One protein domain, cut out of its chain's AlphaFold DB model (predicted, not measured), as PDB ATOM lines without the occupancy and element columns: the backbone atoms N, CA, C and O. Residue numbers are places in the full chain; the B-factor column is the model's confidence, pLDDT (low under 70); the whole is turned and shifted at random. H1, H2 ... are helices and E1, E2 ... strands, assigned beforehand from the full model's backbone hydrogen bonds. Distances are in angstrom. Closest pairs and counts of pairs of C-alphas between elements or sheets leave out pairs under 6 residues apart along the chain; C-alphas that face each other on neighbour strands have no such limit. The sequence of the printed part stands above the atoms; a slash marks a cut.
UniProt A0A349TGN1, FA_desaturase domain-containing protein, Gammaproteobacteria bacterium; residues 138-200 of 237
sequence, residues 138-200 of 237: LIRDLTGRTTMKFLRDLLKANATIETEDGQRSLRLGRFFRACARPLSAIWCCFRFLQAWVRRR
ATOM      1  N   LEU A 138      19.896 -39.525  12.189       94.69
ATOM      2  CA  LEU A 138      19.949 -38.896  13.514       94.69
ATOM      3  C   LEU A 138      21.169 -39.353  14.320       94.69
ATOM      4  O   LEU A 138      21.911 -38.521  14.825       94.69
ATOM      5  N   ILE A 139      21.437 -40.661  14.391       96.25
ATOM      6  CA  ILE A 139      22.617 -41.184  15.101       96.25
ATOM      7  C   ILE A 139      23.912 -40.662  14.468       96.25
ATOM      8  O   ILE A 139      24.838 -40.276  15.176       96.25
ATOM      9  N   ARG A 140      24.006 -40.634  13.135       94.94
ATOM     10  CA  ARG A 140      25.182 -40.107  12.422       94.94
ATOM     11  C   ARG A 140      25.427 -38.624  12.730       94.94
ATOM     12  O   ARG A 140      26.587 -38.227  12.844       94.94
ATOM     13  N   ASP A 141      24.365 -37.836  12.865       91.94
ATOM     14  CA  ASP A 141      24.455 -36.406  13.164       91.94
ATOM     15  C   ASP A 141      24.780 -36.172  14.651       91.94
ATOM     16  O   ASP A 141      25.706 -35.423  14.952       91.94
ATOM     17  N   LEU A 142      24.143 -36.907  15.575       90.19
ATOM     18  CA  LEU A 142      24.435 -36.859  17.019       90.19
ATOM     19  C   LEU A 142      25.855 -37.332  17.363       90.19
ATOM     20  O   LEU A 142      26.482 -36.806  18.274       90.19
ATOM     21  N   THR A 143      26.387 -38.301  16.616       93.62
ATOM     22  CA  THR A 143      27.781 -38.762  16.769       93.62
ATOM     23  C   THR A 143      28.796 -37.841  16.082       93.62
ATOM     24  O   THR A 143      29.989 -38.136  16.088       93.62
ATOM     25  N   GLY A 144      28.353 -36.751  15.443       87.94
ATOM     26  CA  GLY A 144      29.222 -35.766  14.799       87.94
ATOM     27  C   GLY A 144      29.901 -36.249  13.513       87.94
ATOM     28  O   GLY A 144      30.719 -35.531  12.942       87.94
ATOM     29  N   ARG A 145      29.566 -37.439  12.997       92.62
ATOM     30  CA  ARG A 145      30.193 -37.993  11.780       92.62
ATOM     31  C   ARG A 145      29.952 -37.103  10.561       92.62
ATOM     32  O   ARG A 145      30.860 -36.904   9.754       92.62
ATOM     33  N   THR A 146      28.744 -36.554  10.442       88.88
ATOM     34  CA  THR A 146      28.400 -35.586   9.390       88.88
ATOM     35  C   THR A 146      29.241 -34.321   9.524       88.88
ATOM     36  O   THR A 146      29.843 -33.889   8.542       88.88
ATOM     37  N   THR A 147      29.373 -33.790  10.742       84.38
ATOM     38  CA  THR A 147      30.204 -32.618  11.044       84.38
ATOM     39  C   THR A 147      31.668 -32.847  10.685       84.38
ATOM     40  O   THR A 147      32.275 -31.989  10.060       84.38
ATOM     41  N   MET A 148      32.238 -34.016  10.993       88.25
ATOM     42  CA  MET A 148      33.636 -34.324  10.660       88.25
ATOM     43  C   MET A 148      33.882 -34.396   9.150       88.25
ATOM     44  O   MET A 148      34.913 -33.924   8.665       88.25
ATOM     45  N   LYS A 149      32.939 -34.968   8.388       88.38
ATOM     46  CA  LYS A 149      32.998 -34.947   6.918       88.38
ATOM     47  C   LYS A 149      32.905 -33.511   6.401       88.38
ATOM     48  O   LYS A 149      33.748 -33.105   5.609       88.38
ATOM     49  N   PHE A 150      31.925 -32.756   6.888       84.25
ATOM     50  CA  PHE A 150      31.707 -31.367   6.503       84.25
ATOM     51  C   PHE A 150      32.930 -30.489   6.791       84.25
ATOM     52  O   PHE A 150      33.401 -29.787   5.902       84.25
ATOM     53  N   LEU A 151      33.503 -30.587   7.994       83.00
ATOM     54  CA  LEU A 151      34.701 -29.850   8.384       83.00
ATOM     55  C   LEU A 151      35.873 -30.182   7.458       83.00
ATOM     56  O   LEU A 151      36.554 -29.278   6.990       83.00
ATOM     57  N   ARG A 152      36.085 -31.460   7.129       85.50
ATOM     58  CA  ARG A 152      37.128 -31.867   6.178       85.50
ATOM     59  C   ARG A 152      36.933 -31.225   4.802       85.50
ATOM     60  O   ARG A 152      37.906 -30.748   4.222       85.50
ATOM     61  N   ASP A 153      35.708 -31.225   4.285       83.81
ATOM     62  CA  ASP A 153      35.389 -30.653   2.974       83.81
ATOM     63  C   ASP A 153      35.555 -29.121   2.986       83.81
ATOM     64  O   ASP A 153      36.143 -28.550   2.067       83.81
ATOM     65  N   LEU A 154      35.146 -28.463   4.075       78.19
ATOM     66  CA  LEU A 154      35.293 -27.023   4.289       78.19
ATOM     67  C   LEU A 154      36.761 -26.590   4.414       78.19
ATOM     68  O   LEU A 154      37.163 -25.583   3.828       78.19
ATOM     69  N   LEU A 155      37.574 -27.349   5.154       77.94
ATOM     70  CA  LEU A 155      39.012 -27.101   5.284       77.94
ATOM     71  C   LEU A 155      39.706 -27.220   3.926       77.94
ATOM     72  O   LEU A 155      40.504 -26.358   3.566       77.94
ATOM     73  N   LYS A 156      39.369 -28.255   3.147       78.62
ATOM     74  CA  LYS A 156      39.893 -28.435   1.787       78.62
ATOM     75  C   LYS A 156      39.509 -27.268   0.881       78.62
ATOM     76  O   LYS A 156      40.395 -26.684   0.269       78.62
ATOM     77  N   ALA A 157      38.229 -26.896   0.846       74.50
ATOM     78  CA  ALA A 157      37.737 -25.806   0.003       74.50
ATOM     79  C   ALA A 157      38.410 -24.461   0.326       74.50
ATOM     80  O   ALA A 157      38.810 -23.732  -0.579       74.50
ATOM     81  N   ASN A 158      38.599 -24.149   1.612       70.50
ATOM     82  CA  ASN A 158      39.269 -22.916   2.031       70.50
ATOM     83  C   ASN A 158      40.802 -22.962   1.880       70.50
ATOM     84  O   ASN A 158      41.446 -21.910   1.866       70.50
ATOM     85  N   ALA A 159      41.396 -24.152   1.769       70.12
ATOM     86  CA  ALA A 159      42.812 -24.316   1.468       70.12
ATOM     87  C   ALA A 159      43.104 -24.230  -0.038       70.12
ATOM     88  O   ALA A 159      44.214 -23.855  -0.399       70.12
ATOM     89  N   THR A 160      42.153 -24.551  -0.919       67.00
ATOM     90  CA  THR A 160      42.349 -24.528  -2.378       67.00
ATOM     91  C   THR A 160      42.090 -23.151  -2.996       67.00
ATOM     92  O   THR A 160      41.081 -22.508  -2.714       67.00
ATOM     93  N   ILE A 161      42.982 -22.711  -3.885       64.69
ATOM     94  CA  ILE A 161      42.812 -21.548  -4.765       64.69
ATOM     95  C   ILE A 161      42.883 -22.047  -6.204       64.69
ATOM     96  O   ILE A 161      43.834 -22.741  -6.558       64.69
ATOM     97  N   GLU A 162      41.894 -21.686  -7.008       64.88
ATOM     98  CA  GLU A 162      41.931 -21.855  -8.459       64.88
ATOM     99  C   GLU A 162      42.754 -20.701  -9.044       64.88
ATOM    100  O   GLU A 162      42.450 -19.531  -8.795       64.88
ATOM    101  N   THR A 163      43.875 -21.025  -9.685       63.78
ATOM    102  CA  THR A 163      44.705 -20.052 -10.407       63.78
ATOM    103  C   THR A 163      44.033 -19.680 -11.727       63.78
ATOM    104  O   THR A 163      43.121 -20.375 -12.169       63.78
ATOM    105  N   GLU A 164      44.467 -18.589 -12.364       63.22
ATOM    106  CA  GLU A 164      43.923 -18.151 -13.663       63.22
ATOM    107  C   GLU A 164      44.028 -19.245 -14.744       63.22
ATOM    108  O   GLU A 164      43.166 -19.335 -15.610       63.22
ATOM    109  N   ASP A 165      44.998 -20.155 -14.609       71.81
ATOM    110  CA  ASP A 165      45.196 -21.327 -15.476       71.81
ATOM    111  C   ASP A 165      44.260 -22.516 -15.160       71.81
ATOM    112  O   ASP A 165      44.455 -23.623 -15.665       71.81
ATOM    113  N   GLY A 166      43.289 -22.345 -14.255       62.62
ATOM    114  CA  GLY A 166      42.368 -23.401 -13.814       62.62
ATOM    115  C   GLY A 166      42.993 -24.450 -12.883       62.62
ATOM    116  O   GLY A 166      42.349 -25.447 -12.542       62.62
ATOM    117  N   GLN A 167      44.239 -24.261 -12.432       58.22
ATOM    118  CA  GLN A 167      44.895 -25.197 -11.519       58.22
ATOM    119  C   GLN A 167      44.506 -24.925 -10.062       58.22
ATOM    120  O   GLN A 167      44.570 -23.804  -9.559       58.22
ATOM    121  N   ARG A 168      44.134 -25.980  -9.330       59.88
ATOM    122  CA  ARG A 168      43.807 -25.891  -7.900       59.88
ATOM    123  C   ARG A 168      45.068 -26.077  -7.062       59.88
ATOM    124  O   ARG A 168      45.539 -27.198  -6.897       59.88
ATOM    125  N   SER A 169      45.586 -24.994  -6.487       59.81
ATOM    126  CA  SER A 169      46.733 -25.036  -5.567       59.81
ATOM    127  C   SER A 169      46.291 -24.916  -4.106       59.81
ATOM    128  O   SER A 169      45.421 -24.111  -3.767       59.81
ATOM    129  N   LEU A 170      46.888 -25.709  -3.213       64.31
ATOM    130  CA  LEU A 170      46.668 -25.592  -1.769       64.31
ATOM    131  C   LEU A 170      47.513 -24.434  -1.208       64.31
ATOM    132  O   LEU A 170      48.736 -24.523  -1.152       64.31
ATOM    133  N   ARG A 171      46.878 -23.353  -0.740       67.25
ATOM    134  CA  ARG A 171      47.525 -22.251  -0.007       67.25
ATOM    135  C   ARG A 171      46.995 -22.135   1.419       67.25
ATOM    136  O   ARG A 171      46.144 -21.296   1.731       67.25
ATOM    137  N   LEU A 172      47.618 -22.892   2.319       63.44
ATOM    138  CA  LEU A 172      47.373 -22.849   3.768       63.44
ATOM    139  C   LEU A 172      47.435 -21.424   4.356       63.44
ATOM    140  O   LEU A 172      46.659 -21.086   5.241       63.44
ATOM    141  N   GLY A 173      48.293 -20.542   3.831       62.09
ATOM    142  CA  GLY A 173      48.418 -19.166   4.331       62.09
ATOM    143  C   GLY A 173      47.150 -18.309   4.181       62.09
ATOM    144  O   GLY A 173      46.913 -17.418   4.995       62.09
ATOM    145  N   ARG A 174      46.302 -18.564   3.172       62.47
ATOM    146  CA  ARG A 174      45.021 -17.849   3.016       62.47
ATOM    147  C   ARG A 174      43.963 -18.410   3.964       62.47
ATOM    148  O   ARG A 174      43.255 -17.620   4.579       62.47
ATOM    149  N   PHE A 175      43.936 -19.731   4.131       58.62
ATOM    150  CA  PHE A 175      43.127 -20.420   5.135       58.62
ATOM    151  C   PHE A 175      43.397 -19.866   6.541       58.62
ATOM    152  O   PHE A 175      42.479 -19.388   7.204       58.62
ATOM    153  N   PHE A 176      44.668 -19.790   6.952       60.25
ATOM    154  CA  PHE A 176      45.023 -19.223   8.253       60.25
ATOM    155  C   PHE A 176      44.631 -17.753   8.383       60.25
ATOM    156  O   PHE A 176      44.153 -17.374   9.438       60.25
ATOM    157  N   ARG A 177      44.735 -16.923   7.338       63.50
ATOM    158  CA  ARG A 177      44.254 -15.526   7.398       63.50
ATOM    159  C   ARG A 177      42.728 -15.414   7.483       63.50
ATOM    160  O   ARG A 177      42.233 -14.516   8.164       63.50
ATOM    161  N   ALA A 178      41.997 -16.295   6.803       57.16
ATOM    162  CA  ALA A 178      40.536 -16.340   6.817       57.16
ATOM    163  C   ALA A 178      39.989 -16.827   8.167       57.16
ATOM    164  O   ALA A 178      39.002 -16.279   8.645       57.16
ATOM    165  N   CYS A 179      40.659 -17.785   8.813       56.78
ATOM    166  CA  CYS A 179      40.318 -18.251  10.157       56.78
ATOM    167  C   CYS A 179      40.849 -17.319  11.257       56.78
ATOM    168  O   CYS A 179      40.141 -17.041  12.217       56.78
ATOM    169  N   ALA A 180      42.070 -16.791  11.130       60.38
ATOM    170  CA  ALA A 180      42.708 -16.000  12.182       60.38
ATOM    171  C   ALA A 180      42.008 -14.669  12.441       60.38
ATOM    172  O   ALA A 180      42.016 -14.228  13.575       60.38
ATOM    173  N   ARG A 181      41.390 -14.029  11.439       62.47
ATOM    174  CA  ARG A 181      40.676 -12.751  11.627       62.47
ATOM    175  C   ARG A 181      39.414 -12.861  12.502       62.47
ATOM    176  O   ARG A 181      39.316 -12.108  13.467       62.47
ATOM    177  N   PRO A 182      38.457 -13.771  12.230       57.09
ATOM    178  CA  PRO A 182      37.312 -13.963  13.117       57.09
ATOM    179  C   PRO A 182      37.733 -14.584  14.454       57.09
ATOM    180  O   PRO A 182      37.233 -14.172  15.498       57.09
ATOM    181  N   LEU A 183      38.695 -15.517  14.457       61.75
ATOM    182  CA  LEU A 183      39.170 -16.143  15.692       61.75
ATOM    183  C   LEU A 183      39.959 -15.175  16.582       61.75
ATOM    184  O   LEU A 183      39.822 -15.262  17.796       61.75
ATOM    185  N   SER A 184      40.732 -14.235  16.029       60.97
ATOM    186  CA  SER A 184      41.440 -13.222  16.821       60.97
ATOM    187  C   SER A 184      40.480 -12.207  17.425       60.97
ATOM    188  O   SER A 184      40.652 -11.846  18.582       60.97
ATOM    189  N   ALA A 185      39.429 -11.807  16.703       59.16
ATOM    190  CA  ALA A 185      38.378 -10.953  17.248       59.16
ATOM    191  C   ALA A 185      37.632 -11.648  18.401       59.16
ATOM    192  O   ALA A 185      37.485 -11.073  19.480       59.16
ATOM    193  N   ILE A 186      37.247 -12.917  18.216       61.94
ATOM    194  CA  ILE A 186      36.624 -13.737  19.268       61.94
ATOM    195  C   ILE A 186      37.580 -13.918  20.454       61.94
ATOM    196  O   ILE A 186      37.170 -13.765  21.602       61.94
ATOM    197  N   TRP A 187      38.860 -14.199  20.199       61.34
ATOM    198  CA  TRP A 187      39.872 -14.395  21.235       61.34
ATOM    199  C   TRP A 187      40.151 -13.111  22.021       61.34
ATOM    200  O   TRP A 187      40.199 -13.159  23.246       61.34
ATOM    201  N   CYS A 188      40.259 -11.954  21.364       69.75
ATOM    202  CA  CYS A 188      40.404 -10.658  22.029       69.75
ATOM    203  C   CYS A 188      39.188 -10.338  22.906       69.75
ATOM    204  O   CYS A 188      39.363  -9.983  24.072       69.75
ATOM    205  N   CYS A 189      37.967 -10.540  22.399       65.56
ATOM    206  CA  CYS A 189      36.742 -10.379  23.186       65.56
ATOM    207  C   CYS A 189      36.705 -11.337  24.382       65.56
ATOM    208  O   CYS A 189      36.379 -10.927  25.494       65.56
ATOM    209  N   PHE A 190      37.100 -12.595  24.187       66.00
ATOM    210  CA  PHE A 190      37.155 -13.588  25.253       66.00
ATOM    211  C   PHE A 190      38.215 -13.250  26.309       66.00
ATOM    212  O   PHE A 190      37.938 -13.341  27.499       66.00
ATOM    213  N   ARG A 191      39.413 -12.805  25.910       73.31
ATOM    214  CA  ARG A 191      40.481 -12.381  26.831       73.31
ATOM    215  C   ARG A 191      40.105 -11.120  27.595       73.31
ATOM    216  O   ARG A 191      40.379 -11.049  28.790       73.31
ATOM    217  N   PHE A 192      39.454 -10.164  26.938       74.50
ATOM    218  CA  PHE A 192      38.907  -8.978  27.589       74.50
ATOM    219  C   PHE A 192      37.838  -9.362  28.614       74.50
ATOM    220  O   PHE A 192      37.921  -8.946  29.766       74.50
ATOM    221  N   LEU A 193      36.897 -10.232  28.234       69.81
ATOM    222  CA  LEU A 193      35.863 -10.728  29.134       69.81
ATOM    223  C   LEU A 193      36.468 -11.493  30.315       69.81
ATOM    224  O   LEU A 193      36.120 -11.223  31.456       69.81
ATOM    225  N   GLN A 194      37.431 -12.386  30.077       67.44
ATOM    226  CA  GLN A 194      38.142 -13.094  31.143       67.44
ATOM    227  C   GLN A 194      38.905 -12.141  32.066       67.44
ATOM    228  O   GLN A 194      38.898 -12.340  33.277       67.44
ATOM    229  N   ALA A 195      39.574 -11.121  31.525       72.62
ATOM    230  CA  ALA A 195      40.278 -10.123  32.323       72.62
ATOM    231  C   ALA A 195      39.303  -9.280  33.156       72.62
ATOM    232  O   ALA A 195      39.581  -9.002  34.320       72.62
ATOM    233  N   TRP A 196      38.150  -8.922  32.588       71.56
ATOM    234  CA  TRP A 196      37.075  -8.210  33.272       71.56
ATOM    235  C   TRP A 196      36.457  -9.053  34.396       71.56
ATOM    236  O   TRP A 196      36.379  -8.589  35.531       71.56
ATOM    237  N   VAL A 197      36.126 -10.319  34.116       66.44
ATOM    238  CA  VAL A 197      35.634 -11.293  35.104       66.44
ATOM    239  C   VAL A 197      36.662 -11.466  36.218       66.44
ATOM    240  O   VAL A 197      36.330 -11.267  37.384       66.44
ATOM    241  N   ARG A 198      37.932 -11.735  35.887       68.31
ATOM    242  CA  ARG A 198      39.003 -11.847  36.889       68.31
ATOM    243  C   ARG A 198      39.069 -10.597  37.754       68.31
ATOM    244  O   ARG A 198      38.942 -10.734  38.956       68.31
ATOM    245  N   ARG A 199      39.147  -9.395  37.173       64.44
ATOM    246  CA  ARG A 199      39.168  -8.133  37.937       64.44
ATOM    247  C   ARG A 199      37.949  -7.960  38.849       64.44
ATOM    248  O   ARG A 199      38.095  -7.423  39.943       64.44
ATOM    249  N   ARG A 200      36.760  -8.406  38.430       59.91
ATOM    250  CA  ARG A 200      35.532  -8.268  39.227       59.91
ATOM    251  C   ARG A 200      35.466  -9.258  40.390       59.91
ATOM    252  O   ARG A 200      35.012  -8.872  41.466       59.91
TER     253      ARG A 200
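This is residues 138 to 200 of the 237 residues of the protein "FA_desaturase domain-containing protein" of Gammaproteobacteria bacterium (UniProt A0A349TGN1). Two helices, H2 and the much longer H3, meet near their ends in an open L, with the small hairpin of E1 and E2 at the corner and short H1 beyond the far end of H2. The 63 printed residues run H1, H2, E1, E2, H3; the two strands form an antiparallel sheet, and the class is mostly helix. The whole is extended, with a radius of gyration of the C-alphas of 17.6 A, and only just flat, spanning 56 by 38 by 11 A.

E1, residues 160 to 162, and E2, residues 168 to 170, are a hairpin, antiparallel at 147 degrees, with N 161 and O 169 within hydrogen-bond range at 2.8 A. H2, residues 145 to 159, touches H3, residues 172 to 200, with residues 155 to 159 alone; H3 touches it with residues 172 to 175 alone. Their closest C-alphas, of Ala 159 and Leu 172, are 5.3 A apart, and the helices run opposite ways at a steep tilt of 64 degrees. E1 and H3 are near each other, with 6 pairs of C-alphas within 10 A. H1, residues 138 to 142, is close to H2 but not clearly touching; their closest C-alphas, of Arg 140 and Thr 146, are 6.3 A apart. H1 and H3 are apart. Every O i to N i+4 pair is within hydrogen-bond range in H1 and H2, and 24 of 25 are in H3.

H1 begins at C-alpha 138 (19.949, -38.896, 13.514) and is 6.0 A long. H2 is 21.3 A long, E1 6.7 A and E2 6.8 A. H3 is 40.1 A long, ending at C-alpha 200 (35.532, -8.268, 39.227), with a kink of 36 degrees near residue 182.

The C-alphas farthest apart, of Asp 165 and Arg 200, are 57.1 A apart. The printed part has no cut, and its four links are tight. Mean pLDDT of the printed part is 71.5; 36 residues are under 70, among them 166 to 190.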